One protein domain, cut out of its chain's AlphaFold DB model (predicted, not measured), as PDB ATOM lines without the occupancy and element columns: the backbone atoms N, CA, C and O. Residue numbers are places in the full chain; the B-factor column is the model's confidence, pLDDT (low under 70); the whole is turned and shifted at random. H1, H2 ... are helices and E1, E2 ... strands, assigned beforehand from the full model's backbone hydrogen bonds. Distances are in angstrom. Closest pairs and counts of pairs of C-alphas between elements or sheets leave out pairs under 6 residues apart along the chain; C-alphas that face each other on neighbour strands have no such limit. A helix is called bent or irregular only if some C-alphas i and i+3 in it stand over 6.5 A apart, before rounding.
ATOM      1  N   GLU A  39       9.303 -47.169 -29.190       50.94
ATOM      2  CA  GLU A  39      10.472 -46.305 -29.459       50.94
ATOM      3  C   GLU A  39      10.302 -45.526 -30.755       50.94
ATOM      4  O   GLU A  39      10.574 -44.326 -30.842       50.94
ATOM      5  N   ALA A  40       9.746 -46.195 -31.763       50.03
ATOM      6  CA  ALA A  40       9.433 -45.570 -33.031       50.03
ATOM      7  C   ALA A  40       8.289 -44.545 -32.928       50.03
ATOM      8  O   ALA A  40       8.140 -43.729 -33.828       50.03
ATOM      9  N   ALA A  41       7.453 -44.571 -31.888       49.34
ATOM     10  CA  ALA A  41       6.381 -43.595 -31.696       49.34
ATOM     11  C   ALA A  41       6.872 -42.334 -30.964       49.34
ATOM     12  O   ALA A  41       6.510 -41.231 -31.363       49.34
ATOM     13  N   LEU A  42       7.755 -42.484 -29.972       49.66
ATOM     14  CA  LEU A  42       8.369 -41.373 -29.233       49.66
ATOM     15  C   LEU A  42       9.366 -40.588 -30.086       49.66
ATOM     16  O   LEU A  42       9.307 -39.361 -30.133       49.66
ATOM     17  N   VAL A  43      10.194 -41.277 -30.875       50.81
ATOM     18  CA  VAL A  43      11.022 -40.609 -31.887       50.81
ATOM     19  C   VAL A  43      10.121 -40.012 -32.992       50.81
ATOM     20  O   VAL A  43      10.410 -38.946 -33.503       50.81
ATOM     21  N   LYS A  44       8.937 -40.556 -33.310       49.41
ATOM     22  CA  LYS A  44       7.966 -39.865 -34.205       49.41
ATOM     23  C   LYS A  44       7.281 -38.648 -33.571       49.41
ATOM     24  O   LYS A  44       6.648 -37.879 -34.286       49.41
ATOM     25  N   GLN A  45       7.337 -38.497 -32.252       47.44
ATOM     26  CA  GLN A  45       6.708 -37.388 -31.537       47.44
ATOM     27  C   GLN A  45       7.711 -36.256 -31.285       47.44
ATOM     28  O   GLN A  45       7.378 -35.095 -31.505       47.44
ATOM     29  N   ALA A  46       8.958 -36.598 -30.939       47.59
ATOM     30  CA  ALA A  46      10.091 -35.668 -30.890       47.59
ATOM     31  C   ALA A  46      10.455 -35.121 -32.284       47.59
ATOM     32  O   ALA A  46      10.845 -33.964 -32.450       47.59
ATOM     33  N   PHE A  47      10.276 -35.942 -33.319       51.28
ATOM     34  CA  PHE A  47      10.460 -35.564 -34.708       51.28
ATOM     35  C   PHE A  47       9.085 -35.520 -35.349       51.28
ATOM     36  O   PHE A  47       8.584 -36.555 -35.767       51.28
ATOM     37  N   ALA A  48       8.492 -34.338 -35.523       48.56
ATOM     38  CA  ALA A  48       7.381 -34.129 -36.459       48.56
ATOM     39  C   ALA A  48       7.804 -34.378 -37.935       48.56
ATOM     40  O   ALA A  48       7.467 -33.614 -38.837       48.56
ATOM     41  N   ALA A  49       8.602 -35.417 -38.183       44.59
ATOM     42  CA  ALA A  49       9.013 -35.909 -39.476       44.59
ATOM     43  C   ALA A  49       7.916 -36.836 -40.032       44.59
ATOM     44  O   ALA A  49       7.242 -37.543 -39.272       44.59
ATOM     45  N   PRO A  50       7.720 -36.874 -41.359       40.50
ATOM     46  CA  PRO A  50       6.836 -37.843 -41.991       40.50
ATOM     47  C   PRO A  50       7.203 -39.265 -41.548       40.50
ATOM     48  O   PRO A  50       8.380 -39.612 -41.461       40.50
ATOM     49  N   ALA A  51       6.196 -40.109 -41.302       41.12
ATOM     50  CA  ALA A  51       6.299 -41.434 -40.674       41.12
ATOM     51  C   ALA A  51       7.274 -42.457 -41.319       41.12
ATOM     52  O   ALA A  51       7.363 -43.584 -40.830       41.12
ATOM     53  N   GLY A  52       7.981 -42.096 -42.394       42.00
ATOM     54  CA  GLY A  52       8.909 -42.939 -43.149       42.00
ATOM     55  C   GLY A  52      10.406 -42.732 -42.880       42.00
ATOM     56  O   GLY A  52      11.182 -43.542 -43.368       42.00
ATOM     57  N   GLU A  53      10.838 -41.709 -42.130       49.50
ATOM     58  CA  GLU A  53      12.282 -41.411 -41.969       49.50
ATOM     59  C   GLU A  53      12.940 -42.054 -40.736       49.50
ATOM     60  O   GLU A  53      14.147 -42.275 -40.726       49.50
ATOM     61  N   LEU A  54      12.157 -42.425 -39.719       44.81
ATOM     62  CA  LEU A  54      12.657 -42.977 -38.452       44.81
ATOM     63  C   LEU A  54      13.475 -44.277 -38.566       44.81
ATOM     64  O   LEU A  54      14.509 -44.381 -37.911       44.81
ATOM     65  N   PRO A  55      13.038 -45.287 -39.344       43.69
ATOM     66  CA  PRO A  55      13.794 -46.529 -39.476       43.69
ATOM     67  C   PRO A  55      15.181 -46.309 -40.103       43.69
ATOM     68  O   PRO A  55      16.145 -46.985 -39.760       43.69
ATOM     69  N   THR A  56      15.286 -45.319 -40.988       46.81
ATOM     70  CA  THR A  56      16.517 -44.913 -41.677       46.81
ATOM     71  C   THR A  56      17.461 -44.158 -40.734       46.81
ATOM     72  O   THR A  56      18.656 -44.438 -40.680       46.81
ATOM     73  N   LEU A  57      16.891 -43.293 -39.895       49.47
ATOM     74  CA  LEU A  57      17.529 -42.517 -38.825       49.47
ATOM     75  C   LEU A  57      18.358 -43.376 -37.856       49.47
ATOM     76  O   LEU A  57      19.447 -42.999 -37.427       49.47
ATOM     77  N   LEU A  58      17.836 -44.562 -37.555       48.19
ATOM     78  CA  LEU A  58      18.409 -45.531 -36.620       48.19
ATOM     79  C   LEU A  58      19.311 -46.561 -37.313       48.19
ATOM     80  O   LEU A  58      20.118 -47.213 -36.657       48.19
ATOM     81  N   SER A  59      19.207 -46.683 -38.642       47.06
ATOM     82  CA  SER A  59      20.072 -47.545 -39.460       47.06
ATOM     83  C   SER A  59      21.468 -46.955 -39.702       47.06
ATOM     84  O   SER A  59      22.371 -47.672 -40.123       47.06
ATOM     85  N   GLY A  60      21.662 -45.656 -39.431       48.09
ATOM     86  CA  GLY A  60      22.942 -44.957 -39.588       48.09
ATOM     87  C   GLY A  60      23.380 -44.710 -41.038       48.09
ATOM     88  O   GLY A  60      24.378 -44.025 -41.261       48.09
ATOM     89  N   GLU A  61      22.651 -45.213 -42.038       46.41
ATOM     90  CA  GLU A  61      22.966 -44.982 -43.446       46.41
ATOM     91  C   GLU A  61      22.487 -43.588 -43.888       46.41
ATOM     92  O   GLU A  61      21.294 -43.302 -43.927       46.41
ATOM     93  N   GLY A  62      23.432 -42.698 -44.219       54.62
ATOM     94  CA  GLY A  62      23.153 -41.367 -44.780       54.62
ATOM     95  C   GLY A  62      22.979 -40.223 -43.770       54.62
ATOM     96  O   GLY A  62      22.741 -39.090 -44.186       54.62
ATOM     97  N   HIS A  63      23.137 -40.483 -42.469       66.25
ATOM     98  CA  HIS A  63      22.984 -39.486 -41.406       66.25
ATOM     99  C   HIS A  63      24.319 -39.104 -40.752       66.25
ATOM    100  O   HIS A  63      25.314 -39.831 -40.802       66.25
ATOM    101  N   GLY A  64      24.348 -37.921 -40.141       75.81
ATOM    102  CA  GLY A  64      25.473 -37.472 -39.342       75.81
ATOM    103  C   GLY A  64      25.667 -38.349 -38.096       75.81
ATOM    104  O   GLY A  64      24.712 -38.889 -37.541       75.81
ATOM    105  N   LYS A  65      26.899 -38.473 -37.612       83.69
ATOM    106  CA  LYS A  65      27.212 -39.121 -36.336       83.69
ATOM    107  C   LYS A  65      27.595 -38.062 -35.317       83.69
ATOM    108  O   LYS A  65      28.363 -37.162 -35.653       83.69
ATOM    109  N   LEU A  66      27.102 -38.183 -34.086       88.06
ATOM    110  CA  LEU A  66      27.552 -37.363 -32.962       88.06
ATOM    111  C   LEU A  66      28.415 -38.184 -32.003       88.06
ATOM    112  O   LEU A  66      28.156 -39.366 -31.766       88.06
ATOM    113  N   ALA A  67      29.418 -37.539 -31.419       90.56
ATOM    114  CA  ALA A  67      30.063 -38.006 -30.202       90.56
ATOM    115  C   ALA A  67      29.360 -37.370 -29.008       90.56
ATOM    116  O   ALA A  67      29.132 -36.164 -29.004       90.56
ATOM    117  N   ILE A  68      29.087 -38.172 -27.984       92.00
ATOM    118  CA  ILE A  68      28.685 -37.697 -26.660       92.00
ATOM    119  C   ILE A  68      29.835 -38.014 -25.711       92.00
ATOM    120  O   ILE A  68      30.324 -39.143 -25.721       92.00
ATOM    121  N   ALA A  69      30.278 -37.057 -24.915       91.69
ATOM    122  CA  ALA A  69      31.316 -37.226 -23.911       91.69
ATOM    123  C   ALA A  69      30.874 -36.604 -22.575       91.69
ATOM    124  O   ALA A  69      29.991 -35.737 -22.570       91.69
ATOM    125  N   PRO A  70      31.498 -36.998 -21.452       90.00
ATOM    126  CA  PRO A  70      31.228 -36.372 -20.167       90.00
ATOM    127  C   PRO A  70      31.530 -34.863 -20.188       90.00
ATOM    128  O   PRO A  70      32.424 -34.427 -20.926       90.00
ATOM    129  N   PRO A  71      30.833 -34.059 -19.366       91.25
ATOM    130  CA  PRO A  71      31.193 -32.661 -19.137       91.25
ATOM    131  C   PRO A  71      32.548 -32.544 -18.427       91.25
ATOM    132  O   PRO A  71      33.108 -33.538 -17.962       91.25
ATOM    133  N   ASP A  72      33.075 -31.326 -18.282       87.56
ATOM    134  CA  ASP A  72      34.383 -31.109 -17.624       87.56
ATOM    135  C   ASP A  72      34.428 -31.585 -16.161       87.56
ATOM    136  O   ASP A  72      35.490 -31.908 -15.626       87.56
ATOM    137  N   ARG A  73      33.257 -31.681 -15.524       87.31
ATOM    138  CA  ARG A  73      33.066 -32.224 -14.172       87.31
ATOM    139  C   ARG A  73      32.967 -33.753 -14.125       87.31
ATOM    140  O   ARG A  73      32.834 -34.292 -13.035       87.31
ATOM    141  N   PHE A  74      32.998 -34.440 -15.269       88.69
ATOM    142  CA  PHE A  74      32.874 -35.900 -15.419       88.69
ATOM    143  C   PHE A  74      31.554 -36.523 -14.926       88.69
ATOM    144  O   PHE A  74      31.433 -37.746 -14.875       88.69
ATOM    145  N   VAL A  75      30.551 -35.703 -14.605       90.81
ATOM    146  CA  VAL A  75      29.237 -36.141 -14.119       90.81
ATOM    147  C   VAL A  75      28.162 -35.550 -15.011       90.81
ATOM    148  O   VAL A  75      28.050 -34.331 -15.104       90.81
ATOM    149  N   TYR A  76      27.372 -36.409 -15.652       94.12
ATOM    150  CA  TYR A  76      26.271 -35.988 -16.514       94.12
ATOM    151  C   TYR A  76      25.137 -35.361 -15.698       94.12
ATOM    152  O   TYR A  76      24.579 -34.348 -16.106       94.12
ATOM    153  N   ALA A  77      24.815 -35.918 -14.529       94.69
ATOM    154  CA  ALA A  77      23.804 -35.370 -13.626       94.69
ATOM    155  C   ALA A  77      24.130 -35.689 -12.162       94.69
ATOM    156  O   ALA A  77      24.693 -36.741 -11.869       94.69
ATOM    157  N   ILE A  78      23.763 -34.794 -11.243       93.88
ATOM    158  CA  ILE A  78      23.976 -34.944  -9.797       93.88
ATOM    159  C   ILE A  78      22.799 -34.345  -9.019       93.88
ATOM    160  O   ILE A  78      22.349 -33.246  -9.336       93.88
ATOM    161  N   ILE A  79      22.312 -35.057  -7.997       93.56
ATOM    162  CA  ILE A  79      21.246 -34.609  -7.081       93.56
ATOM    163  C   ILE A  79      21.571 -34.961  -5.619       93.56
ATOM    164  O   ILE A  79      22.333 -35.888  -5.354       93.56
ATOM    165  N   ASP A  80      20.978 -34.239  -4.663       88.31
ATOM    166  CA  ASP A  80      21.274 -34.317  -3.214       88.31
ATOM    167  C   ASP A  80      20.514 -35.435  -2.468       88.31
ATOM    168  O   ASP A  80      20.522 -35.539  -1.239       88.31
ATOM    169  N   GLY A  81      19.784 -36.262  -3.219       83.50
ATOM    170  CA  GLY A  81      19.003 -37.371  -2.691       83.50
ATOM    171  C   GLY A  81      17.803 -36.987  -1.819       83.50
ATOM    172  O   GLY A  81      17.128 -37.893  -1.324       83.50
ATOM    173  N   LYS A  82      17.508 -35.697  -1.625       83.69
ATOM    174  CA  LYS A  82      16.449 -35.231  -0.720       83.69
ATOM    175  C   LYS A  82      15.096 -35.093  -1.410       83.69
ATOM    176  O   LYS A  82      14.070 -35.369  -0.786       83.69
ATOM    177  N   ASP A  83      15.080 -34.642  -2.662       81.38
ATOM    178  CA  ASP A  83      13.834 -34.373  -3.378       81.38
ATOM    179  C   ASP A  83      13.157 -35.661  -3.860       81.38
ATOM    180  O   ASP A  83      13.593 -36.291  -4.817       81.38
ATOM    181  N   LEU A  84      12.068 -36.048  -3.195       82.50
ATOM    182  CA  LEU A  84      11.196 -37.143  -3.615       82.50
ATOM    183  C   LEU A  84      10.076 -36.587  -4.499       82.50
ATOM    184  O   LEU A  84       8.918 -36.552  -4.076       82.50
ATOM    185  N   SER A  85      10.413 -36.094  -5.689       81.69
ATOM    186  CA  SER A  85       9.454 -35.428  -6.575       81.69
ATOM    187  C   SER A  85       8.718 -36.380  -7.517       81.69
ATOM    188  O   SER A  85       7.531 -36.150  -7.776       81.69
ATOM    189  N   TYR A  86       9.360 -37.467  -7.953       84.12
ATOM    190  CA  TYR A  86       8.872 -38.344  -9.019       84.12
ATOM    191  C   TYR A  86       7.903 -39.416  -8.496       84.12
ATOM    192  O   TYR A  86       8.321 -40.264  -7.701       84.12
ATOM    193  N   PRO A  87       6.618 -39.406  -8.899       85.38
ATOM    194  CA  PRO A  87       5.656 -40.419  -8.482       85.38
ATOM    195  C   PRO A  87       5.870 -41.741  -9.233       85.38
ATOM    196  O   PRO A  87       6.103 -41.746 -10.435       85.38
ATOM    197  N   TYR A  88       5.732 -42.870  -8.543       83.12
ATOM    198  CA  TYR A  88       5.697 -44.200  -9.163       83.12
ATOM    199  C   TYR A  88       4.746 -45.127  -8.398       83.12
ATOM    200  O   TYR A  88       4.271 -44.782  -7.311       83.12
ATOM    201  N   ARG A  89       4.424 -46.284  -8.980       80.88
ATOM    202  CA  ARG A  89       3.712 -47.359  -8.280       80.88
ATOM    203  C   ARG A  89       4.710 -48.431  -7.887       80.88
ATOM    204  O   ARG A  89       5.462 -48.869  -8.749       80.88
ATOM    205  N   ASP A  90       4.710 -48.814  -6.616       79.25
ATOM    206  CA  ASP A  90       5.528 -49.934  -6.152       79.25
ATOM    207  C   ASP A  90       4.921 -51.289  -6.553       79.25
ATOM    208  O   ASP A  90       3.863 -51.356  -7.189       79.25
ATOM    209  N   GLU A  91       5.578 -52.380  -6.156       71.12
ATOM    210  CA  GLU A  91       5.154 -53.751  -6.443       71.12
ATOM    211  C   GLU A  91       3.740 -54.094  -5.934       71.12
ATOM    212  O   GLU A  91       3.098 -55.012  -6.448       71.12
ATOM    213  N   ASN A  92       3.224 -53.343  -4.956       79.94
ATOM    214  CA  ASN A  92       1.881 -53.520  -4.397       79.94
ATOM    215  C   ASN A  92       0.843 -52.603  -5.067       79.94
ATOM    216  O   ASN A  92      -0.342 -52.649  -4.735       79.94
ATOM    217  N   GLY A  93       1.271 -51.773  -6.023       81.81
ATOM    218  CA  GLY A  93       0.447 -50.773  -6.691       81.81
ATOM    219  C   GLY A  93       0.283 -49.473  -5.900       81.81
ATOM    220  O   GLY A  93      -0.459 -48.587  -6.357       81.81
ATOM    221  N   ASP A  94       0.965 -49.326  -4.761       83.94
ATOM    222  CA  ASP A  94       0.882 -48.141  -3.914       83.94
ATOM    223  C   ASP A  94       1.625 -46.970  -4.556       83.94
ATOM    224  O   ASP A  94       2.691 -47.118  -5.149       83.94
ATOM    225  N   GLN A  95       1.059 -45.768  -4.428       86.12
ATOM    226  CA  GLN A  95       1.714 -44.548  -4.892       86.12
ATOM    227  C   GLN A  95       2.883 -44.203  -3.971       86.12
ATOM    228  O   GLN A  95       2.708 -43.922  -2.783       86.12
ATOM    229  N   ARG A  96       4.079 -44.176  -4.547       85.12
ATOM    230  CA  ARG A  96       5.331 -43.813  -3.893       85.12
ATOM    231  C   ARG A  96       5.972 -42.637  -4.611       85.12
ATOM    232  O   ARG A  96       5.533 -42.225  -5.684       85.12
ATOM    233  N   ARG A  97       7.008 -42.071  -3.994       88.12
ATOM    234  CA  ARG A  97       7.828 -41.024  -4.601       88.12
ATOM    235  C   ARG A  97       9.298 -41.397  -4.508       88.12
ATOM    236  O   ARG A  97       9.725 -41.938  -3.490       88.12
ATOM    237  N   GLN A  98      10.044 -41.087  -5.555       89.62
ATOM    238  CA  GLN A  98      11.486 -41.283  -5.640       89.62
ATOM    239  C   GLN A  98      12.176 -40.009  -6.124       89.62
ATOM    240  O   GLN A  98      11.524 -39.055  -6.556       89.62
ATOM    241  N   GLN A  99      13.500 -39.997  -6.013       92.44
ATOM    242  CA  GLN A  99      14.325 -38.953  -6.598       92.44
ATOM    243  C   GLN A  99      14.369 -39.088  -8.124       92.44
ATOM    244  O   GLN A  99      14.194 -40.184  -8.663       92.44
ATOM    245  N   ALA A 100      14.618 -37.978  -8.813       94.69
ATOM    246  CA  ALA A 100      14.782 -37.952 -10.258       94.69
ATOM    247  C   ALA A 100      15.780 -36.876 -10.692       94.69
ATOM    248  O   ALA A 100      15.966 -35.866 -10.012       94.69
ATOM    249  N   PHE A 101      16.400 -37.098 -11.844       95.69
ATOM    250  CA  PHE A 101      17.236 -36.127 -12.528       95.69
ATOM    251  C   PHE A 101      16.370 -35.305 -13.479       95.69
ATOM    252  O   PHE A 101      15.718 -35.842 -14.374       95.69
ATOM    253  N   THR A 102      16.376 -33.990 -13.289       94.75
ATOM    254  CA  THR A 102      15.676 -33.027 -14.151       94.75
ATOM    255  C   THR A 102      16.621 -32.299 -15.094       94.75
ATOM    256  O   THR A 102      16.173 -31.561 -15.959       94.75
ATOM    257  N   GLN A 103      17.928 -32.475 -14.934       94.12
ATOM    258  CA  GLN A 103      18.943 -31.801 -15.727       94.12
ATOM    259  C   GLN A 103      20.105 -32.748 -15.986       94.12
ATOM    260  O   GLN A 103      20.554 -33.450 -15.078       94.12
ATOM    261  N   LEU A 104      20.594 -32.738 -17.222       94.69
ATOM    262  CA  LEU A 104      21.738 -33.528 -17.650       94.69
ATOM    263  C   LEU A 104      22.653 -32.671 -18.519       94.69
ATOM    264  O   LEU A 104      22.195 -32.022 -19.449       94.69
ATOM    265  N   THR A 105      23.951 -32.680 -18.239       94.56
ATOM    266  CA  THR A 105      24.962 -31.957 -19.017       94.56
ATOM    267  C   THR A 105      25.840 -32.938 -19.781       94.56
ATOM    268  O   THR A 105      26.332 -33.902 -19.199       94.56
ATOM    269  N   ALA A 106      26.065 -32.704 -21.072       94.12
ATOM    270  CA  ALA A 106      26.968 -33.525 -21.875       94.12
ATOM    271  C   ALA A 106      27.755 -32.689 -22.883       94.12
ATOM    272  O   ALA A 106      27.266 -31.681 -23.394       94.12
ATOM    273  N   LYS A 107      28.957 -33.152 -23.226       94.19
ATOM    274  CA  LYS A 107      29.720 -32.625 -24.356       94.19
ATOM    275  C   LYS A 107      29.314 -33.338 -25.633       94.19
ATOM    276  O   LYS A 107      29.339 -34.564 -25.690       94.19
ATOM    277  N   VAL A 108      28.974 -32.577 -26.664       93.38
ATOM    278  CA  VAL A 108      28.532 -33.095 -27.957       93.38
ATOM    279  C   VAL A 108      29.439 -32.546 -29.052       93.38
ATOM    280  O   VAL A 108      29.731 -31.351 -29.094       93.38
ATOM    281  N   SER A 109      29.894 -33.417 -29.950       91.50
ATOM    282  CA  SER A 109      30.587 -33.012 -31.174       91.50
ATOM    283  C   SER A 109      30.034 -33.731 -32.390       91.50
ATOM    284  O   SER A 109      29.553 -34.863 -32.310       91.50
ATOM    285  N   TYR A 110      30.108 -33.072 -33.540       88.69
ATOM    286  CA  TYR A 110      29.828 -33.707 -34.820       88.69
ATOM    287  C   TYR A 110      31.002 -34.631 -35.188       88.69
ATOM    288  O   TYR A 110      32.143 -34.314 -34.878       88.69
ATOM    289  N   GLN A 111      30.751 -35.792 -35.799       83.12
ATOM    290  CA  GLN A 111      31.790 -36.761 -36.198       83.12
ATOM    291  C   GLN A 111      31.749 -37.144 -37.681       83.12
ATOM    292  O   GLN A 111      32.643 -37.844 -38.156       83.12
ATOM    293  N   SER A 112      30.750 -36.700 -38.447       72.62
ATOM    294  CA  SER A 112      30.672 -37.053 -39.870       72.62
ATOM    295  C   SER A 112      31.608 -36.210 -40.731       72.62
ATOM    296  O   SER A 112      31.678 -35.013 -40.512       72.62
ATOM    297  N   PRO A 113      32.273 -36.770 -41.757       63.31
ATOM    298  CA  PRO A 113      33.376 -36.134 -42.498       63.31
ATOM    299  C   PRO A 113      33.043 -34.801 -43.191       63.31
ATOM    300  O   PRO A 113      33.939 -34.091 -43.641       63.31
ATOM    301  N   GLU A 114      31.765 -34.453 -43.291       66.12
ATOM    302  CA  GLU A 114      31.319 -33.160 -43.788       66.12
ATOM    303  C   GLU A 114      31.525 -32.056 -42.734       66.12
ATOM    304  O   GLU A 114      31.472 -32.333 -41.533       66.12
ATOM    305  N   PRO A 115      31.748 -30.796 -43.151       59.59
ATOM    306  CA  PRO A 115      31.854 -29.686 -42.213       59.59
ATOM    307  C   PRO A 115      30.611 -29.619 -41.316       59.59
ATOM    308  O   PRO A 115      29.493 -29.887 -41.776       59.59
ATOM    309  N   GLY A 116      30.840 -29.282 -40.042       61.94
ATOM    310  CA  GLY A 116      29.784 -29.098 -39.051       61.94
ATOM    311  C   GLY A 116      28.708 -28.147 -39.568       61.94
ATOM    312  O   GLY A 116      28.991 -27.233 -40.346       61.94
ATOM    313  N   GLU A 117      27.459 -28.393 -39.188       67.69
ATOM    314  CA  GLU A 117      26.356 -27.552 -39.638       67.69
ATOM    315  C   GLU A 117      26.257 -26.278 -38.803       67.69
ATOM    316  O   GLU A 117      26.446 -26.291 -37.586       67.69
ATOM    317  N   THR A 118      25.932 -25.175 -39.476       74.94
ATOM    318  CA  THR A 118      25.524 -23.923 -38.839       74.94
ATOM    319  C   THR A 118      24.027 -23.974 -38.570       74.94
ATOM    320  O   THR A 118      23.249 -24.170 -39.506       74.94
ATOM    321  N   GLY A 119      23.627 -23.727 -37.332       80.12
ATOM    322  CA  GLY A 119      22.230 -23.649 -36.937       80.12
ATOM    323  C   GLY A 119      21.553 -25.015 -36.824       80.12
ATOM    324  O   GLY A 119      21.661 -25.867 -37.708       80.12
ATOM    325  N   GLY A 120      20.779 -25.209 -35.765       86.56
ATOM    326  CA  GLY A 120      19.903 -26.366 -35.627       86.56
ATOM    327  C   GLY A 120      19.311 -26.469 -34.234       86.56
ATOM    328  O   GLY A 120      19.386 -25.528 -33.453       86.56
ATOM    329  N   GLU A 121      18.735 -27.621 -33.926       87.75
ATOM    330  CA  GLU A 121      18.251 -27.960 -32.587       87.75
ATOM    331  C   GLU A 121      18.912 -29.236 -32.094       87.75
ATOM    332  O   GLU A 121      19.155 -30.162 -32.876       87.75
ATOM    333  N   LEU A 122      19.155 -29.286 -30.788       90.06
ATOM    334  CA  LEU A 122      19.525 -30.504 -30.085       90.06
ATOM    335  C   LEU A 122      18.370 -30.989 -29.219       90.06
ATOM    336  O   LEU A 122      17.645 -30.201 -28.617       90.06
ATOM    337  N   PHE A 123      18.250 -32.304 -29.116       89.00
ATOM    338  CA  PHE A 123      17.324 -32.981 -28.219       89.00
ATOM    339  C   PHE A 123      18.047 -34.139 -27.546       89.00
ATOM    340  O   PHE A 123      18.946 -34.739 -28.148       89.00
ATOM    341  N   ALA A 124      17.629 -34.475 -26.331       91.88
ATOM    342  CA  ALA A 124      18.097 -35.657 -25.630       91.88
ATOM    343  C   ALA A 124      16.937 -36.601 -25.303       91.88
ATOM    344  O   ALA A 124      15.841 -36.171 -24.944       91.88
ATOM    345  N   VAL A 125      17.204 -37.899 -25.418       88.88
ATOM    346  CA  VAL A 125      16.303 -38.969 -24.982       88.88
ATOM    347  C   VAL A 125      17.083 -39.877 -24.048       88.88
ATOM    348  O   VAL A 125      18.111 -40.429 -24.438       88.88
ATOM    349  N   ALA A 126      16.599 -40.047 -22.827       92.75
ATOM    350  CA  ALA A 126      17.090 -41.072 -21.921       92.75
ATOM    351  C   ALA A 126      16.185 -42.297 -22.045       92.75
ATOM    352  O   ALA A 126      14.981 -42.187 -21.838       92.75
ATOM    353  N   ARG A 127      16.757 -43.449 -22.386       89.62
ATOM    354  CA  ARG A 127      16.087 -44.752 -22.402       89.62
ATOM    355  C   ARG A 127      16.586 -45.572 -21.226       89.62
ATOM    356  O   ARG A 127      17.794 -45.667 -21.044       89.62
ATOM    357  N   TYR A 128      15.692 -46.193 -20.475       90.00
ATOM    358  CA  TYR A 128      16.051 -46.965 -19.286       90.00
ATOM    359  C   TYR A 128      14.980 -48.002 -18.955       90.00
ATOM    360  O   TYR A 128      13.859 -47.914 -19.444       90.00
ATOM    361  N   ARG A 129      15.295 -48.975 -18.105       85.12
ATOM    362  CA  ARG A 129      14.308 -49.875 -17.496       85.12
ATOM    363  C   ARG A 129      13.989 -49.427 -16.085       85.12
ATOM    364  O   ARG A 129      14.891 -49.022 -15.357       85.12
ATOM    365  N   LEU A 130      12.721 -49.500 -15.696       89.69
ATOM    366  CA  LEU A 130      12.295 -49.171 -14.338       89.69
ATOM    367  C   LEU A 130      12.609 -50.321 -13.378       89.69
ATOM    368  O   LEU A 130      12.491 -51.491 -13.731       89.69
ATOM    369  N   ILE A 131      12.973 -49.977 -12.148       89.25
ATOM    370  CA  ILE A 131      13.062 -50.910 -11.024       89.25
ATOM    371  C   ILE A 131      11.780 -50.735 -10.207       89.25
ATOM    372  O   ILE A 131      11.633 -49.772  -9.453       89.25
ATOM    373  N   ASN A 132      10.830 -51.653 -10.376       86.50
ATOM    374  CA  ASN A 132       9.459 -51.500  -9.876       86.50
ATOM    375  C   ASN A 132       9.371 -51.446  -8.346       86.50
ATOM    376  O   ASN A 132       8.511 -50.763  -7.796       86.50
ATOM    377  N   ASN A 133      10.291 -52.118  -7.655       84.56
ATOM    378  CA  ASN A 133      10.375 -52.128  -6.198       84.56
ATOM    379  C   ASN A 133      11.459 -51.188  -5.649       84.56
ATOM    380  O   ASN A 133      11.947 -51.400  -4.533       84.56
ATOM    381  N   TYR A 134      11.851 -50.159  -6.418       86.25
ATOM    382  CA  TYR A 134      12.806 -49.155  -5.956       86.25
ATOM    383  C   TYR A 134      12.400 -48.638  -4.582       86.25
ATOM    384  O   TYR A 134      11.235 -48.313  -4.349       86.25
ATOM    385  N   ARG A 135      13.363 -48.503  -3.672       80.38
ATOM    386  CA  ARG A 135      13.154 -47.810  -2.402       80.38
ATOM    387  C   ARG A 135      14.210 -46.744  -2.245       80.38
ATOM    388  O   ARG A 135      15.396 -47.012  -2.399       80.38
ATOM    389  N   ALA A 136      13.779 -45.539  -1.883       79.50
ATOM    390  CA  ALA A 136      14.678 -44.408  -1.696       79.50
ATOM    391  C   ALA A 136      15.718 -44.649  -0.591       79.50
ATOM    392  O   ALA A 136      16.767 -44.020  -0.622       79.50
ATOM    393  N   ASP A 137      15.457 -45.538   0.368       75.75
ATOM    394  CA  ASP A 137      16.421 -45.956   1.395       75.75
ATOM    395  C   ASP A 137      17.353 -47.093   0.943       75.75
ATOM    396  O   ASP A 137      18.228 -47.495   1.701       75.75
ATOM    397  N   LEU A 138      17.176 -47.584  -0.288       76.00
ATOM    398  CA  LEU A 138      17.932 -48.669  -0.912       76.00
ATOM    399  C   LEU A 138      17.837 -50.006  -0.160       76.00
ATOM    400  O   LEU A 138      18.608 -50.918  -0.429       76.00
ATOM    401  N   SER A 139      16.848 -50.176   0.726       77.19
ATOM    402  CA  SER A 139      16.653 -51.414   1.502       77.19
ATOM    403  C   SER A 139      16.386 -52.660   0.649       77.19
ATOM    404  O   SER A 139      16.475 -53.778   1.146       77.19
ATOM    405  N   HIS A 140      16.038 -52.469  -0.624       72.25
ATOM    406  CA  HIS A 140      15.729 -53.512  -1.605       72.25
ATOM    407  C   HIS A 140      16.786 -53.620  -2.719       72.25
ATOM    408  O   HIS A 140      16.513 -54.169  -3.783       72.25
ATOM    409  N   TYR A 141      17.986 -53.080  -2.493       71.44
ATOM    410  CA  TYR A 141      19.088 -53.163  -3.447       71.44
ATOM    411  C   TYR A 141      20.107 -54.260  -3.085       71.44
ATOM    412  O   TYR A 141      20.388 -54.456  -1.902       71.44
ATOM    413  N   PRO A 142      20.716 -54.940  -4.081       70.62
ATOM    414  CA  PRO A 142      20.436 -54.828  -5.517       70.62
ATOM    415  C   PRO A 142      19.058 -55.417  -5.880       70.62
ATOM    416  O   PRO A 142      18.629 -56.374  -5.234       70.62
ATOM    417  N   PRO A 143      18.373 -54.885  -6.908       75.62
ATOM    418  CA  PRO A 143      17.068 -55.398  -7.311       75.62
ATOM    419  C   PRO A 143      17.197 -56.816  -7.871       75.62
ATOM    420  O   PRO A 143      18.204 -57.161  -8.503       75.62
ATOM    421  N   ALA A 144      16.169 -57.648  -7.691       81.38
ATOM    422  CA  ALA A 144      16.119 -58.919  -8.396       81.38
ATOM    423  C   ALA A 144      15.833 -58.669  -9.884       81.38
ATOM    424  O   ALA A 144      15.159 -57.712 -10.254       81.38
ATOM    425  N   ALA A 145      16.275 -59.576 -10.760       80.94
ATOM    426  CA  ALA A 145      15.999 -59.459 -12.196       80.94
ATOM    427  C   ALA A 145      14.493 -59.409 -12.521       80.94
ATOM    428  O   ALA A 145      14.111 -58.843 -13.536       80.94
ATOM    429  N   ALA A 146      13.647 -59.992 -11.665       85.88
ATOM    430  CA  ALA A 146      12.191 -59.944 -11.799       85.88
ATOM    431  C   ALA A 146      11.583 -58.578 -11.432       85.88
ATOM    432  O   ALA A 146      10.440 -58.314 -11.795       85.88
ATOM    433  N   ASP A 147      12.328 -57.731 -10.717       85.06
ATOM    434  CA  ASP A 147      11.893 -56.391 -10.320       85.06
ATOM    435  C   ASP A 147      12.248 -55.325 -11.368       85.06
ATOM    436  O   ASP A 147      11.739 -54.204 -11.307       85.06
ATOM    437  N   ILE A 148      13.122 -55.668 -12.318       86.00
ATOM    438  CA  ILE A 148      13.488 -54.817 -13.447       86.00
ATOM    439  C   ILE A 148      12.452 -55.028 -14.548       86.00
ATOM    440  O   ILE A 148      12.205 -56.159 -14.969       86.00
ATOM    441  N   ASP A 149      11.849 -53.937 -15.009       85.69
ATOM    442  CA  ASP A 149      10.848 -53.984 -16.063       85.69
ATOM    443  C   ASP A 149      11.436 -54.570 -17.354       85.69
ATOM    444  O   ASP A 149      12.570 -54.277 -17.737       85.69
ATOM    445  N   ALA A 150      10.675 -55.430 -18.029       84.12
ATOM    446  CA  ALA A 150      11.135 -56.044 -19.274       84.12
ATOM    447  C   ALA A 150      11.212 -55.001 -20.399       84.12
ATOM    448  O   ALA A 150      12.122 -55.049 -21.242       84.12
ATOM    449  N   ASP A 151      10.268 -54.060 -20.363       83.94
ATOM    450  CA  ASP A 151      10.119 -52.975 -21.315       83.94
ATOM    451  C   ASP A 151      10.951 -51.753 -20.915       83.94
ATOM    452  O   ASP A 151      11.236 -51.486 -19.745       83.94
ATOM    453  N   TYR A 152      11.350 -50.990 -21.927       81.56
ATOM    454  CA  TYR A 152      12.043 -49.728 -21.735       81.56
ATOM    455  C   TYR A 152      11.045 -48.580 -21.546       81.56
ATOM    456  O   TYR A 152      10.003 -48.499 -22.196       81.56
ATOM    457  N   SER A 153      11.422 -47.662 -20.668       86.38
ATOM    458  CA  SER A 153      10.832 -46.349 -20.454       86.38
ATOM    459  C   SER A 153      11.739 -45.259 -21.024       86.38
ATOM    460  O   SER A 153      12.921 -45.489 -21.304       86.38
ATOM    461  N   TYR A 154      11.170 -44.067 -21.210       87.88
ATOM    462  CA  TYR A 154      11.845 -42.948 -21.855       87.88
ATOM    463  C   TYR A 154      11.581 -41.659 -21.105       87.88
ATOM    464  O   TYR A 154      10.480 -41.455 -20.602       87.88
ATOM    465  N   SER A 155      12.584 -40.793 -21.120       90.56
ATOM    466  CA  SER A 155      12.469 -39.398 -20.729       90.56
ATOM    467  C   SER A 155      12.990 -38.515 -21.857       90.56
ATOM    468  O   SER A 155      13.987 -38.862 -22.502       90.56
ATOM    469  N   PHE A 156      12.330 -37.386 -22.104       89.06
ATOM    470  CA  PHE A 156      12.669 -36.447 -23.174       89.06
ATOM    471  C   PHE A 156      13.105 -35.077 -22.646       89.06
ATOM    472  O   PHE A 156      12.499 -34.533 -21.725       89.06
ATOM    473  N   ALA A 157      14.123 -34.492 -23.282       89.88
ATOM    474  CA  ALA A 157      14.563 -33.126 -23.024       89.88
ATOM    475  C   ALA A 157      14.808 -32.347 -24.319       89.88
ATOM    476  O   ALA A 157      15.517 -32.798 -25.228       89.88
ATOM    477  N   GLU A 158      14.284 -31.124 -24.364       79.56
ATOM    478  CA  GLU A 158      14.622 -30.151 -25.400       79.56
ATOM    479  C   GLU A 158      15.970 -29.501 -25.057       79.56
ATOM    480  O   GLU A 158      16.142 -28.925 -23.986       79.56
ATOM    481  N   GLY A 159      16.952 -29.610 -25.956       71.50
ATOM    482  CA  GLY A 159      18.268 -28.971 -25.813       71.50
ATOM    483  C   GLY A 159      18.320 -27.548 -26.382       71.50
ATOM    484  O   GLY A 159      19.293 -26.832 -26.163       71.50
ATOM    485  N   GLY A 160      17.272 -27.126 -27.097       81.44
ATOM    486  CA  GLY A 160      17.131 -25.782 -27.651       81.44
ATOM    487  C   GLY A 160      17.833 -25.563 -28.997       81.44
ATOM    488  O   GLY A 160      18.418 -26.473 -29.591       81.44
ATOM    489  N   LEU A 161      17.723 -24.327 -29.492       86.25
ATOM    490  CA  LEU A 161      18.370 -23.864 -30.719       86.25
ATOM    491  C   LEU A 161      19.864 -23.628 -30.475       86.25
ATOM    492  O   LEU A 161      20.238 -22.984 -29.496       86.25
ATOM    493  N   ILE A 162      20.702 -24.093 -31.399       88.62
ATOM    494  CA  ILE A 162      22.154 -23.901 -31.365       88.62
ATOM    495  C   ILE A 162      22.635 -23.197 -32.633       88.62
ATOM    496  O   ILE A 162      22.094 -23.420 -33.716       88.62
ATOM    497  N   ASP A 163      23.698 -22.402 -32.516       85.25
ATOM    498  CA  ASP A 163      24.305 -21.688 -33.651       85.25
ATOM    499  C   ASP A 163      25.085 -22.612 -34.596       85.25
ATOM    500  O   ASP A 163      25.365 -22.267 -35.746       85.25
ATOM    501  N   GLY A 164      25.414 -23.816 -34.137       82.44
ATOM    502  CA  GLY A 164      26.041 -24.857 -34.934       82.44
ATOM    503  C   GLY A 164      26.777 -25.869 -34.076       82.44
ATOM    504  O   GLY A 164      27.046 -25.628 -32.902       82.44
ATOM    505  N   LEU A 165      27.123 -27.001 -34.682       83.88
ATOM    506  CA  LEU A 165      27.832 -28.078 -34.003       83.88
ATOM    507  C   LEU A 165      29.199 -28.299 -34.651       83.88
ATOM    508  O   LEU A 165      29.295 -28.677 -35.820       83.88
ATOM    509  N   SER A 166      30.266 -28.047 -33.892       81.56
ATOM    510  CA  SER A 166      31.644 -28.242 -34.349       81.56
ATOM    511  C   SER A 166      32.088 -29.703 -34.256       81.56
ATOM    512  O   SER A 166      31.592 -30.483 -33.441       81.56
ATOM    513  N   HIS A 167      33.069 -30.060 -35.089       79.69
ATOM    514  CA  HIS A 167      33.815 -31.320 -34.972       79.69
ATOM    515  C   HIS A 167      34.723 -31.345 -33.737       79.69
ATOM    516  O   HIS A 167      34.810 -32.354 -33.045       79.69
ATOM    517  N   ASP A 168      35.394 -30.224 -33.470       79.94
ATOM    518  CA  ASP A 168      36.367 -30.050 -32.390       79.94
ATOM    519  C   ASP A 168      36.489 -28.541 -32.073       79.94
ATOM    520  O   ASP A 168      36.615 -27.751 -33.018       79.94
ATOM    521  N   PRO A 169      36.413 -28.102 -30.800       84.88
ATOM    522  CA  PRO A 169      36.122 -28.892 -29.601       84.88
ATOM    523  C   PRO A 169      34.665 -29.347 -29.515       84.88
ATOM    524  O   PRO A 169      33.768 -28.758 -30.125       84.88
ATOM    525  N   ALA A 170      34.438 -30.405 -28.732       90.69
ATOM    526  CA  ALA A 170      33.100 -30.766 -28.279       90.69
ATOM    527  C   ALA A 170      32.524 -29.638 -27.416       90.69
ATOM    528  O   ALA A 170      33.228 -29.063 -26.581       90.69
ATOM    529  N   GLN A 171      31.251 -29.329 -27.629       91.94
ATOM    530  CA  GLN A 171      30.549 -28.243 -26.956       91.94
ATOM    531  C   GLN A 171      29.675 -28.809 -25.843       91.94
ATOM    532  O   GLN A 171      29.083 -29.873 -26.009       91.94
ATOM    533  N   GLU A 172      29.618 -28.130 -24.703       92.88
ATOM    534  CA  GLU A 172      28.818 -28.561 -23.558       92.88
ATOM    535  C   GLU A 172      27.380 -28.047 -23.684       92.88
ATOM    536  O   GLU A 172      27.162 -26.865 -23.939       92.88
ATOM    537  N   PHE A 173      26.411 -28.944 -23.507       93.31
ATOM    538  CA  PHE A 173      24.984 -28.645 -23.569       93.31
ATOM    539  C   PHE A 173      24.284 -29.137 -22.305       93.31
ATOM    540  O   PHE A 173      24.557 -30.244 -21.831       93.31
ATOM    541  N   LEU A 174      23.364 -28.317 -21.796       94.19
ATOM    542  CA  LEU A 174      22.443 -28.660 -20.719       94.19
ATOM    543  C   LEU A 174      21.104 -29.089 -21.327       94.19
ATOM    544  O   LEU A 174      20.477 -28.326 -22.056       94.19
ATOM    545  N   PHE A 175      20.663 -30.294 -20.996       94.19
ATOM    546  CA  PHE A 175      19.371 -30.849 -21.378       94.19
ATOM    547  C   PHE A 175      18.412 -30.783 -20.187       94.19
ATOM    548  O   PHE A 175      18.728 -31.290 -19.106       94.19
ATOM    549  N   ASP A 176      17.252 -30.157 -20.389       93.88
ATOM    550  CA  ASP A 176      16.223 -29.969 -19.363       93.88
ATOM    551  C   ASP A 176      15.144 -31.062 -19.445       93.88
ATOM    552  O   ASP A 176      14.293 -31.066 -20.333       93.88
ATOM    553  N   PHE A 177      15.187 -31.984 -18.485       93.31
ATOM    554  CA  PHE A 177      14.225 -33.062 -18.255       93.31
ATOM    555  C   PHE A 177      13.175 -32.683 -17.190       93.31
ATOM    556  O   PHE A 177      12.499 -33.551 -16.653       93.31
ATOM    557  N   SER A 178      13.010 -31.412 -16.814       92.12
ATOM    558  CA  SER A 178      12.071 -31.014 -15.747       92.12
ATOM    559  C   SER A 178      10.608 -31.372 -16.030       92.12
ATOM    560  O   SER A 178       9.842 -31.597 -15.091       92.12
ATOM    561  N   THR A 179      10.220 -31.447 -17.305       89.94
ATOM    562  CA  THR A 179       8.865 -31.844 -17.727       89.94
ATOM    563  C   THR A 179       8.687 -33.357 -17.853       89.94
ATOM    564  O   THR A 179       7.561 -33.839 -17.736       89.94
ATOM    565  N   ASP A 180       9.785 -34.094 -18.026       90.69
ATOM    566  CA  ASP A 180       9.817 -35.551 -18.145       90.69
ATOM    567  C   ASP A 180      11.086 -36.114 -17.468       90.69
ATOM    568  O   ASP A 180      12.067 -36.438 -18.142       90.69
ATOM    569  N   PRO A 181      11.127 -36.147 -16.120       94.56
ATOM    570  CA  PRO A 181      12.354 -36.431 -15.375       94.56
ATOM    571  C   PRO A 181      12.801 -37.887 -15.483       94.56
ATOM    572  O   PRO A 181      11.974 -38.794 -15.546       94.56
ATOM    573  N   ILE A 182      14.111 -38.118 -15.379       95.12
ATOM    574  CA  ILE A 182      14.703 -39.462 -15.335       95.12
ATOM    575  C   ILE A 182      14.663 -39.965 -13.881       95.12
ATOM    576  O   ILE A 182      15.362 -39.394 -13.038       95.12
ATOM    577  N   PRO A 183      13.884 -41.004 -13.532       94.81
ATOM    578  CA  PRO A 183      13.837 -41.512 -12.165       94.81
ATOM    579  C   PRO A 183      15.163 -42.157 -11.742       94.81
ATOM    580  O   PRO A 183      15.921 -42.650 -12.569       94.81
ATOM    581  N   VAL A 184      15.439 -42.179 -10.436       92.75
ATOM    582  CA  VAL A 184      16.640 -42.832  -9.882       92.75
ATOM    583  C   VAL A 184      16.511 -44.359  -9.825       92.75
ATOM    584  O   VAL A 184      17.507 -45.067  -9.948       92.75
ATOM    585  N   GLY A 185      15.304 -44.892  -9.645       91.25
ATOM    586  CA  GLY A 185      15.035 -46.328  -9.644       91.25
ATOM    587  C   GLY A 185      15.021 -46.924 -11.044       91.25
ATOM    588  O   GLY A 185      13.979 -47.389 -11.499       91.25
ATOM    589  N   ILE A 186      16.164 -46.879 -11.728       91.00
ATOM    590  CA  ILE A 186      16.321 -47.342 -13.108       91.00
ATOM    591  C   ILE A 186      17.570 -48.201 -13.307       91.00
ATOM    592  O   ILE A 186      18.506 -48.167 -12.509       91.00
ATOM    593  N   SER A 187      17.586 -48.944 -14.411       88.31
ATOM    594  CA  SER A 187      18.727 -49.703 -14.925       88.31
ATOM    595  C   SER A 187      18.822 -49.559 -16.453       88.31
ATOM    596  O   SER A 187      17.925 -48.981 -17.071       88.31
ATOM    597  N   ASP A 188      19.900 -50.058 -17.066       82.44
ATOM    598  CA  ASP A 188      20.123 -50.049 -18.520       82.44
ATOM    599  C   ASP A 188      19.987 -48.644 -19.159       82.44
ATOM    600  O   ASP A 188      19.349 -48.473 -20.205       82.44
ATOM    601  N   LEU A 189      20.554 -47.611 -18.518       88.06
ATOM    602  CA  LEU A 189      20.410 -46.219 -18.949       88.06
ATOM    603  C   LEU A 189      21.251 -45.912 -20.201       88.06
ATOM    604  O   LEU A 189      22.479 -45.919 -20.194       88.06
ATOM    605  N   THR A 190      20.572 -45.544 -21.283       86.88
ATOM    606  CA  THR A 190      21.175 -45.076 -22.535       86.88
ATOM    607  C   THR A 190      20.731 -43.646 -22.836       86.88
ATOM    608  O   THR A 190      19.537 -43.365 -22.917       86.88
ATOM    609  N   LEU A 191      21.685 -42.748 -23.067       91.62
ATOM    610  CA  LEU A 191      21.455 -41.392 -23.551       91.62
ATOM    611  C   LEU A 191      21.601 -41.332 -25.074       91.62
ATOM    612  O   LEU A 191      22.649 -41.652 -25.635       91.62
ATOM    613  N   TYR A 192      20.563 -40.836 -25.730       89.50
ATOM    614  CA  TYR A 192      20.574 -40.449 -27.132       89.50
ATOM    615  C   TYR A 192      20.618 -38.932 -27.210       89.50
ATOM    616  O   TYR A 192      19.835 -38.257 -26.547       89.50
ATOM    617  N   VAL A 193      21.493 -38.399 -28.055       91.44
ATOM    618  CA  VAL A 193      21.472 -36.986 -28.436       91.44
ATOM    619  C   VAL A 193      21.225 -36.922 -29.925       91.44
ATOM    620  O   VAL A 193      21.916 -37.591 -30.696       91.44
ATOM    621  N   VAL A 194      20.254 -36.112 -30.333       87.50
ATOM    622  CA  VAL A 194      19.936 -35.921 -31.743       87.50
ATOM    623  C   VAL A 194      20.036 -34.455 -32.107       87.50
ATOM    624  O   VAL A 194      19.475 -33.592 -31.440       87.50
ATOM    625  N   PHE A 195      20.741 -34.198 -33.198       87.25
ATOM    626  CA  PHE A 195      20.868 -32.904 -33.832       87.25
ATOM    627  C   PHE A 195      20.014 -32.858 -35.096       87.25
ATOM    628  O   PHE A 195      20.104 -33.742 -35.955       87.25
ATOM    629  N   ARG A 196      19.221 -31.795 -35.219       84.38
ATOM    630  CA  ARG A 196      18.437 -31.465 -36.407       84.38
ATOM    631  C   ARG A 196      18.928 -30.141 -36.981       84.38
ATOM    632  O   ARG A 196      18.675 -29.091 -36.398       84.38
ATOM    633  N   GLY A 197      19.580 -30.187 -38.141       81.94
ATOM    634  CA  GLY A 197      20.065 -28.995 -38.831       81.94
ATOM    635  C   GLY A 197      18.967 -28.013 -39.234       81.94
ATOM    636  O   GLY A 197      17.842 -28.413 -39.549       81.94
ATOM    637  N   ALA A 198      19.305 -26.726 -39.328       78.00
ATOM    638  CA  ALA A 198      18.372 -25.664 -39.728       78.00
ATOM    639  C   ALA A 198      17.684 -25.920 -41.089       78.00
ATOM    640  O   ALA A 198      16.527 -25.562 -41.303       78.00
ATOM    641  N   ALA A 199      18.356 -26.598 -42.026       65.44
ATOM    642  CA  ALA A 199      17.746 -26.972 -43.303       65.44
ATOM    643  C   ALA A 199      16.633 -28.037 -43.157       65.44
ATOM    644  O   ALA A 199      15.674 -28.019 -43.933       65.44
ATOM    645  N   ALA A 200      16.721 -28.916 -42.150       60.03
ATOM    646  CA  ALA A 200      15.734 -29.966 -41.880       60.03
ATOM    647  C   ALA A 200      14.486 -29.378 -41.214       60.03
ATOM    648  O   ALA A 200      13.371 -29.808 -41.499       60.03
ATOM    649  N   GLN A 201      14.652 -28.325 -40.409       57.16
ATOM    650  CA  GLN A 201      13.541 -27.573 -39.813       57.16
ATOM    651  C   GLN A 201      12.593 -26.972 -40.867       57.16
ATOM    652  O   GLN A 201      11.416 -26.750 -40.595       57.16
ATOM    653  N   HIS A 202      13.082 -26.741 -42.091       53.84
ATOM    654  CA  HIS A 202      12.303 -26.187 -43.200       53.84
ATOM    655  C   HIS A 202      11.904 -27.223 -44.265       53.84
ATOM    656  O   HIS A 202      11.613 -26.842 -45.401       53.84
ATOM    657  N   GLY A 203      11.906 -28.520 -43.929       50.34
ATOM    658  CA  GLY A 203      11.456 -29.591 -44.830       50.34
ATOM    659  C   GLY A 203      12.332 -29.780 -46.071       50.34
ATOM    660  O   GLY A 203      11.863 -30.285 -47.090       50.34
ATOM    661  N   ARG A 204      13.591 -29.332 -46.017       51.56
ATOM    662  CA  ARG A 204      14.615 -29.634 -47.028       51.56
ATOM    663  C   ARG A 204      15.460 -30.804 -46.529       51.56
ATOM    664  O   ARG A 204      15.342 -31.185 -45.367       51.56
ATOM    665  N   ASN A 205      16.343 -31.328 -47.381       53.91
ATOM    666  CA  ASN A 205      17.361 -32.320 -47.009       53.91
ATOM    667  C   ASN A 205      18.368 -31.711 -46.010       53.91
ATOM    668  O   ASN A 205      19.516 -31.448 -46.364       53.91
ATOM    669  N   GLY A 206      17.938 -31.376 -44.797       57.91
ATOM    670  CA  GLY A 206      18.846 -31.003 -43.727       57.91
ATOM    671  C   GLY A 206      19.423 -32.238 -43.079       57.91
ATOM    672  O   GLY A 206      18.824 -33.317 -43.124       57.91
ATOM    673  N   LYS A 207      20.608 -32.086 -42.496       70.00
ATOM    674  CA  LYS A 207      21.263 -33.221 -41.879       70.00
ATOM    675  C   LYS A 207      20.615 -33.480 -40.538       70.00
ATOM    676  O   LYS A 207      20.356 -32.586 -39.731       70.00
ATOM    677  N   LEU A 208      20.364 -34.755 -40.332       78.81
ATOM    678  CA  LEU A 208      20.100 -35.277 -39.022       78.81
ATOM    679  C   LEU A 208      21.338 -36.011 -38.552       78.81
ATOM    680  O   LEU A 208      21.960 -36.712 -39.352       78.81
ATOM    681  N   ALA A 209      21.681 -35.858 -37.281       82.69
ATOM    682  CA  ALA A 209      22.775 -36.594 -36.687       82.69
ATOM    683  C   ALA A 209      22.414 -37.111 -35.307       82.69
ATOM    684  O   ALA A 209      21.749 -36.416 -34.550       82.69
ATOM    685  N   MET A 210      22.882 -38.308 -34.970       85.62
ATOM    686  CA  MET A 210      22.607 -38.925 -33.677       85.62
ATOM    687  C   MET A 210      23.889 -39.444 -33.033       85.62
ATOM    688  O   MET A 210      24.786 -39.965 -33.702       85.62
ATOM    689  N   GLY A 211      23.964 -39.289 -31.719       86.75
ATOM    690  CA  GLY A 211      24.937 -39.931 -30.850       86.75
ATOM    691  C   GLY A 211      24.215 -40.787 -29.825       86.75
ATOM    692  O   GLY A 211      23.100 -40.466 -29.417       86.75
ATOM    693  N   VAL A 212      24.865 -41.867 -29.413       86.31
ATOM    694  CA  VAL A 212      24.366 -42.770 -28.376       86.31
ATOM    695  C   VAL A 212      25.476 -42.979 -27.361       86.31
ATOM    696  O   VAL A 212      26.640 -43.154 -27.739       86.31
ATOM    697  N   ARG A 213      25.122 -42.944 -26.081       88.19
ATOM    698  CA  ARG A 213      26.037 -43.164 -24.969       88.19
ATOM    699  C   ARG A 213      25.347 -43.974 -23.883       88.19
ATOM    700  O   ARG A 213      24.282 -43.596 -23.416       88.19
ATOM    701  N   GLU A 214      25.967 -45.072 -23.482       86.44
ATOM    702  CA  GLU A 214      25.591 -45.796 -22.266       86.44
ATOM    703  C   GLU A 214      26.095 -45.001 -21.056       86.44
ATOM    704  O   GLU A 214      27.260 -44.587 -21.029       86.44
ATOM    705  N   LEU A 215      25.214 -44.740 -20.096       88.12
ATOM    706  CA  LEU A 215      25.544 -44.040 -18.856       88.12
ATOM    707  C   LEU A 215      25.493 -45.027 -17.699       88.12
ATOM    708  O   LEU A 215      24.771 -46.017 -17.764       88.12
ATOM    709  N   SER A 216      26.234 -44.743 -16.627       83.38
ATOM    710  CA  SER A 216      26.097 -45.520 -15.401       83.38
ATOM    711  C   SER A 216      24.649 -45.486 -14.926       83.38
ATOM    712  O   SER A 216      23.962 -44.467 -15.058       83.38
ATOM    713  N   GLU A 217      24.198 -46.571 -14.307       84.06
ATOM    714  CA  GLU A 217      23.003 -46.489 -13.486       84.06
ATOM    715  C   GLU A 217      23.196 -45.442 -12.370       84.06
ATOM    716  O   GLU A 217      24.335 -45.079 -12.047       84.06
TER     717      GLU A 217
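Overview. This is residues 39 to 217 of the 417 residues of an uncharacterized protein of Desulfurivibrio alkaliphilus (strain DSM 19089 / UNIQEM U267 / AHT2) (UniProt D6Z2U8). One sheet of seven strands is curled like part of a barrel, nearly closed, with its edge strands E7 and E8 coming near each other. The small hairpin E3 and E4 lies beyond one end of it together with part of the long link between E6 and E7, the helix H3 sits at the other end, and the short helices H1 and H2 lie outside, H1 over E6. The printed part has 179 residues, with three named helices and ten named strands in the order H1 H2 E1 E2 E3 E4 E5 E6 E7 E8 E9 H3 E10, and its class is mostly strand. The large sheet runs E7 E6 E9 E10 E1 E5 E8 and is mixed, with E10 and E1 parallel. The whole is compact, with a radius of gyration of the C-alphas of 17.5 A, and the C-alphas span 51 by 37 by 25 A.

Along the chain. In the large sheet, E7 is residues 153 to 164, 30.0 A from first to last C-alpha, and it bends by 63 degrees at residue 161. E6, the longest strand, is residues 118 to 130 and 37.6 A long, from C-alpha 118 at (25.524, -23.923, -38.839) to C-alpha 130 at (12.295, -49.171, -14.338). E9 is residues 186 to 197, 31.8 A long, and bends by 54 degrees at residue 189. E10 is residues 208 to 214, 20.5 A long, and ends with C-alpha 214 at (25.591, -45.796, -22.266). E1 is residues 64 to 69, E5 residues 103 to 110 with a length of 22.1 A, and E8 residues 171 to 176. Outside this sheet, E2 is residues 75 to 79, E3 residues 86 to 89 and E4 residues 95 to 98. The helices are H1, residues 39 to 46, beginning with C-alpha 39 at (10.472, -46.305, -29.459), H2, residues 54 to 59, and H3, residues 198 to 201.

Arrangement. The sheet is a folded sheet, bent back on itself into two leaves: E7 and E6 face E10, E1, E5 and E8, with E9 as the hinge. E6 and E7 form an antiparallel hairpin, with N 155 and O 126 2.9 A apart. E6 and E9 are antiparallel, with N 125 and O 192 2.9 A apart, and so are E9 and E10, with N 193 and O 211 at 3.0 A. E10 and E1 are parallel at 33 degrees, with N 66 and O 210 at 2.9 A. E1 is staggered: residues 64 to 65 pair with E10 and residues 66 to 69 with E5, where N 67 and O 109 are 2.8 A apart. E5 and E8 are antiparallel, with N 106 and O 173 at 3.0 A. The closest C-alphas of the edge strands E7 and E8, those of Gly 159 and Phe 175, are 4.9 A apart. E2 pairs with no named strand; its closest C-alpha to E5 is that of Ala 77, 4.9 A from that of Leu 104. E3 and E4 form a hairpin, with N 88 and O 96 at 2.9 A, and both are apart from E6. H1 is on the large sheet at a height over the sheet of 9.6 A, over E6 and slantwise to the strands, at 39 degrees to E6 on the local plane. H3 is on the same face, over none of the strands. H2 only grazes the sheet with residues 57 to 58; it touches H1, the closest C-alphas being those of Ala 40 and Leu 54, 6.8 A apart, at a steep tilt of 62 degrees, opposite ways. In H1 and H2 every O i to N i+4 pair is within hydrogen-bond range, and H3 is too short for such a pair.

Size, cuts and confidence. The two C-alphas farthest apart, those of Asn 92 and Pro 115, are 53.8 A apart. The printed part has no cut. The link from E6 to E7, residues 131 to 152, is long. Residues 100 to 101 pair antiparallel with residues 182 to 183. The mean pLDDT of the printed part is 79.0, and residues 39 to 63, 113 to 117 and 199 to 206 are under 70.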